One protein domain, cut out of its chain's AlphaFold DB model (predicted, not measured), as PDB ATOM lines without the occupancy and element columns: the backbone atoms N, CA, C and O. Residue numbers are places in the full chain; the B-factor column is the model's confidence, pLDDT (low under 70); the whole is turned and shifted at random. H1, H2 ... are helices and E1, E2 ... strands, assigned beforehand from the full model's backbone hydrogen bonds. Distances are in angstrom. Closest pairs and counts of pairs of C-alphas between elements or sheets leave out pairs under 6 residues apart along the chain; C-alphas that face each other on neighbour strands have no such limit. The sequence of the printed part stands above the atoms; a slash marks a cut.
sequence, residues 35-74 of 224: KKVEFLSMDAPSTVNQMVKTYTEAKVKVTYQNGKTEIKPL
ATOM      1  N   LYS A  35      22.107  40.179   0.312       95.56
ATOM      2  CA  LYS A  35      22.688  41.206  -0.566       95.56
ATOM      3  C   LYS A  35      22.679  42.592   0.075       95.56
ATOM      4  O   LYS A  35      23.618  43.359  -0.109       95.56
ATOM      5  N   LYS A  36      21.599  42.940   0.780       96.25
ATOM      6  CA  LYS A  36      21.401  44.266   1.382       96.25
ATOM      7  C   LYS A  36      20.549  44.162   2.642       96.25
ATOM      8  O   LYS A  36      19.570  43.416   2.658       96.25
ATOM      9  N   VAL A  37      20.888  44.950   3.656       96.69
ATOM     10  CA  VAL A  37      20.080  45.159   4.863       96.69
ATOM     11  C   VAL A  37      19.755  46.647   4.950       96.69
ATOM     12  O   VAL A  37      20.653  47.478   4.848       96.69
ATOM     13  N   GLU A  38      18.476  46.982   5.092       97.56
ATOM     14  CA  GLU A  38      17.986  48.358   5.204       97.56
ATOM     15  C   GLU A  38      17.196  48.505   6.507       97.56
ATOM     16  O   GLU A  38      16.277  47.724   6.763       97.56
ATOM     17  N   PHE A  39      17.535  49.506   7.318       97.56
ATOM     18  CA  PHE A  39      16.748  49.867   8.494       97.56
ATOM     19  C   PHE A  39      15.598  50.775   8.070       97.56
ATOM     20  O   PHE A  39      15.802  51.788   7.404       97.56
ATOM     21  N   LEU A  40      14.384  50.389   8.443       97.94
ATOM     22  CA  LEU A  40      13.176  51.180   8.275       97.94
ATOM     23  C   LEU A  40      12.877  51.830   9.622       97.94
ATOM     24  O   LEU A  40      12.685  51.122  10.616       97.94
ATOM     25  N   SER A  41      12.885  53.159   9.649       97.31
ATOM     26  CA  SER A  41      12.676  53.945  10.862       97.31
ATOM     27  C   SER A  41      11.282  53.738  11.457       97.31
ATOM     28  O   SER A  41      10.370  53.214  10.815       97.31
ATOM     29  N   MET A  42      11.138  54.179  12.700       95.56
ATOM     30  CA  MET A  42       9.857  54.400  13.367       95.56
ATOM     31  C   MET A  42       9.687  55.891  13.647       95.56
ATOM     32  O   MET A  42      10.670  56.637  13.609       95.56
ATOM     33  N   ASP A  43       8.464  56.301  13.961       96.88
ATOM     34  CA  ASP A  43       8.192  57.659  14.420       96.88
ATOM     35  C   ASP A  43       8.763  57.889  15.825       96.88
ATOM     36  O   ASP A  43       8.882  56.963  16.634       96.88
ATOM     37  N   ALA A  44       9.106  59.143  16.120       96.81
ATOM     38  CA  ALA A  44       9.486  59.534  17.470       96.81
ATOM     39  C   ALA A  44       8.294  59.350  18.441       96.81
ATOM     40  O   ALA A  44       7.151  59.628  18.058       96.81
ATOM     41  N   PRO A  45       8.531  58.920  19.696       96.50
ATOM     42  CA  PRO A  45       7.503  58.878  20.737       96.50
ATOM     43  C   PRO A  45       6.773  60.223  20.876       96.50
ATOM     44  O   PRO A  45       7.419  61.259  21.006       96.50
ATOM     45  N   SER A  46       5.437  60.219  20.875       97.06
ATOM     46  CA  SER A  46       4.618  61.445  20.969       97.06
ATOM     47  C   SER A  46       3.642  61.460  22.148       97.06
ATOM     48  O   SER A  46       3.023  62.483  22.438       97.06
ATOM     49  N   THR A  47       3.514  60.342  22.866       96.81
ATOM     50  CA  THR A  47       2.668  60.222  24.063       96.81
ATOM     51  C   THR A  47       3.506  59.890  25.292       96.81
ATOM     52  O   THR A  47       4.550  59.251  25.177       96.81
ATOM     53  N   VAL A  48       3.023  60.255  26.487       97.31
ATOM     54  CA  VAL A  48       3.692  59.907  27.756       97.31
ATOM     55  C   VAL A  48       3.948  58.403  27.847       97.31
ATOM     56  O   VAL A  48       5.072  57.997  28.116       97.31
ATOM     57  N   ASN A  49       2.956  57.573  27.508       95.56
ATOM     58  CA  ASN A  49       3.093  56.111  27.522       95.56
ATOM     59  C   ASN A  49       4.198  55.588  26.590       95.56
ATOM     60  O   ASN A  49       4.806  54.563  26.888       95.56
ATOM     61  N   GLN A  50       4.448  56.261  25.464       95.25
ATOM     62  CA  GLN A  50       5.559  55.919  24.578       95.25
ATOM     63  C   GLN A  50       6.896  56.430  25.136       95.25
ATOM     64  O   GLN A  50       7.879  55.703  25.080       95.25
ATOM     65  N   MET A  51       6.938  57.642  25.696       96.12
ATOM     66  CA  MET A  51       8.170  58.250  26.223       96.12
ATOM     67  C   MET A  51       8.735  57.517  27.445       96.12
ATOM     68  O   MET A  51       9.946  57.481  27.620       96.12
ATOM     69  N   VAL A  52       7.882  56.908  28.273       94.94
ATOM     70  CA  VAL A  52       8.307  56.191  29.493       94.94
ATOM     71  C   VAL A  52       8.602  54.706  29.267       94.94
ATOM     72  O   VAL A  52       8.878  53.979  30.219       94.94
ATOM     73  N   LYS A  53       8.505  54.217  28.027       92.25
ATOM     74  CA  LYS A  53       8.694  52.802  27.701       92.25
ATOM     75  C   LYS A  53       9.878  52.622  26.764       92.25
ATOM     76  O   LYS A  53       9.967  53.271  25.730       92.25
ATOM     77  N   THR A  54      10.719  51.633  27.040       92.75
ATOM     78  CA  THR A  54      11.702  51.155  26.064       92.75
ATOM     79  C   THR A  54      11.007  50.250  25.043       92.75
ATOM     80  O   THR A  54      10.561  49.147  25.367       92.75
ATOM     81  N   TYR A  55      10.860  50.717  23.801       94.06
ATOM     82  CA  TYR A  55      10.245  49.946  22.718       94.06
ATOM     83  C   TYR A  55      10.839  50.304  21.357       94.06
ATOM     84  O   TYR A  55      11.573  51.276  21.207       94.06
ATOM     85  N   THR A  56      10.506  49.503  20.346       95.62
ATOM     86  CA  THR A  56      10.760  49.850  18.954       95.62
ATOM     87  C   THR A  56       9.648  49.312  18.064       95.62
ATOM     88  O   THR A  56       9.148  48.210  18.282       95.62
ATOM     89  N   GLU A  57       9.267  50.094  17.061       95.69
ATOM     90  CA  GLU A  57       8.409  49.671  15.945       95.69
ATOM     91  C   GLU A  57       9.178  49.667  14.616       95.69
ATOM     92  O   GLU A  57       8.618  49.372  13.554       95.69
ATOM     93  N   ALA A  58      10.477  49.985  14.678       97.38
ATOM     94  CA  ALA A  58      11.363  49.986  13.533       97.38
ATOM     95  C   ALA A  58      11.479  48.570  12.961       97.38
ATOM     96  O   ALA A  58      11.238  47.553  13.621       97.38
ATOM     97  N   LYS A  59      11.833  48.489  11.684       98.19
ATOM     98  CA  LYS A  59      11.888  47.222  10.949       98.19
ATOM     99  C   LYS A  59      13.208  47.117  10.212       98.19
ATOM    100  O   LYS A  59      13.888  48.106   9.961       98.19
ATOM    101  N   VAL A  60      13.553  45.903   9.818       97.56
ATOM    102  CA  VAL A  60      14.668  45.633   8.921       97.56
ATOM    103  C   VAL A  60      14.127  44.995   7.658       97.56
ATOM    104  O   VAL A  60      13.396  44.005   7.706       97.56
ATOM    105  N   LYS A  61      14.508  45.555   6.518       97.94
ATOM    106  CA  LYS A  61      14.268  44.979   5.203       97.94
ATOM    107  C   LYS A  61      15.539  44.282   4.731       97.94
ATOM    108  O   LYS A  61      16.581  44.907   4.552       97.94
ATOM    109  N   VAL A  62      15.445  42.975   4.527       97.00
ATOM    110  CA  VAL A  62      16.530  42.121   4.037       97.00
ATOM    111  C   VAL A  62      16.276  41.821   2.568       97.00
ATOM    112  O   VAL A  62      15.242  41.252   2.223       97.00
ATOM    113  N   THR A  63      17.214  42.196   1.703       96.88
ATOM    114  CA  THR A  63      17.225  41.806   0.288       96.88
ATOM    115  C   THR A  63      18.238  40.689   0.101       96.88
ATOM    116  O   THR A  63      19.410  40.856   0.443       96.88
ATOM    117  N   TYR A  64      17.802  39.565  -0.455       95.50
ATOM    118  CA  TYR A  64      18.642  38.400  -0.714       95.50
ATOM    119  C   TYR A  64      19.265  38.458  -2.118       95.50
ATOM    120  O   TYR A  64      18.814  39.208  -2.986       95.50
ATOM    121  N   GLN A  65      20.305  37.660  -2.365       95.69
ATOM    122  CA  GLN A  65      21.015  37.624  -3.654       95.69
ATOM    123  C   GLN A  65      20.100  37.252  -4.834       95.69
ATOM    124  O   GLN A  65      20.272  37.768  -5.934       95.69
ATOM    125  N   ASN A  66      19.075  36.426  -4.592       93.44
ATOM    126  CA  ASN A  66      18.064  36.041  -5.585       93.44
ATOM    127  C   ASN A  66      16.987  37.118  -5.845       93.44
ATOM    128  O   ASN A  66      16.022  36.853  -6.555       93.44
ATOM    129  N   GLY A  67      17.104  38.304  -5.239       93.50
ATOM    130  CA  GLY A  67      16.150  39.407  -5.380       93.50
ATOM    131  C   GLY A  67      14.931  39.337  -4.452       93.50
ATOM    132  O   GLY A  67      14.203  40.326  -4.349       93.50
ATOM    133  N   LYS A  68      14.715  38.228  -3.724       95.44
ATOM    134  CA  LYS A  68      13.667  38.153  -2.694       95.44
ATOM    135  C   LYS A  68      13.914  39.229  -1.637       95.44
ATOM    136  O   LYS A  68      15.052  39.476  -1.243       95.44
ATOM    137  N   THR A  69      12.837  39.831  -1.146       96.75
ATOM    138  CA  THR A  69      12.869  40.774  -0.028       96.75
ATOM    139  C   THR A  69      11.998  40.266   1.117       96.75
ATOM    140  O   THR A  69      10.905  39.757   0.884       96.75
ATOM    141  N   GLU A  70      12.465  40.428   2.352       96.88
ATOM    142  CA  GLU A  70      11.693  40.188   3.575       96.88
ATOM    143  C   GLU A  70      11.761  41.412   4.486       96.88
ATOM    144  O   GLU A  70      12.829  41.993   4.661       96.88
ATOM    145  N   ILE A  71      10.637  41.781   5.099       97.69
ATOM    146  CA  ILE A  71      10.585  42.810   6.142       97.69
ATOM    147  C   ILE A  71      10.349  42.109   7.475       97.69
ATOM    148  O   ILE A  71       9.417  41.315   7.603       97.69
ATOM    149  N   LYS A  72      11.197  42.394   8.463       95.69
ATOM    150  CA  LYS A  72      11.146  41.804   9.804       95.69
ATOM    151  C   LYS A  72      11.084  42.913  10.856       95.69
ATOM    152  O   LYS A  72      11.790  43.909  10.699       95.69
ATOM    153  N   PRO A  73      10.265  42.777  11.911       96.50
ATOM    154  CA  PRO A  73      10.254  43.746  13.000       96.50
ATOM    155  C   PRO A  73      11.567  43.689  13.787       96.50
ATOM    156  O   PRO A  73      12.095  42.600  14.040       96.50
ATOM    157  N   LEU A  74      12.072  44.851  14.198       95.38
ATOM    158  CA  LEU A  74      13.004  44.917  15.316       95.38
ATOM    159  C   LEU A  74      12.219  44.720  16.610       95.38
ATOM    160  O   LEU A  74      11.046  45.067  16.702       95.38
TER     161      LEU A  74
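AT A GLANCE: This is residues 35 to 74 of the 224 residues of an uncharacterized protein of Exiguobacterium antarcticum (strain B7) (UniProt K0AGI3). A narrow three-stranded sheet with a loop drawn out from one end makes a thin rod; residues 46 to 52 stick out, with the short helix H1 among them. The 40 printed residues have three named strands and one named helix, in the order E1, H1, E2, E3. The sheet runs E1, E2, E3, antiparallel, and the class is mostly strand. The whole is only just extended, close to loose: radius of gyration of the C-alphas 13.6 A, spans 43 by 11 by 9 A.

HOW THE PARTS SIT: Start at edge strand E1, residues 35 to 40, antiparallel to E2, residues 59 to 64, at 165 degrees; N 38 and O 61, 2.9 A apart, are within hydrogen-bond range. H1, residues 48 to 51, is not on the sheet; it is too short for an O i to N i+4 pair, and its one O i to N i+3 pair is within range. E3, residues 69 to 73, forms an antiparallel hairpin with E2 at 156 degrees; look for N 62 and O 70, 2.8 A apart.

IN THESE COORDINATES: Find C-alpha 35 at (22.688, 41.206, -0.566), where E1 begins its 16.4 A. H1 measures 5.0 A, E2 16.1 A; E3, 13.6 A, ends at C-alpha 73, (10.254, 43.746, 13.000).

THE WHOLE: The C-alphas farthest apart, of Val 48 and Asn 66, are 43.4 A apart. The printed part has no cut and no long link; no printed residue is under 70 in pLDDT.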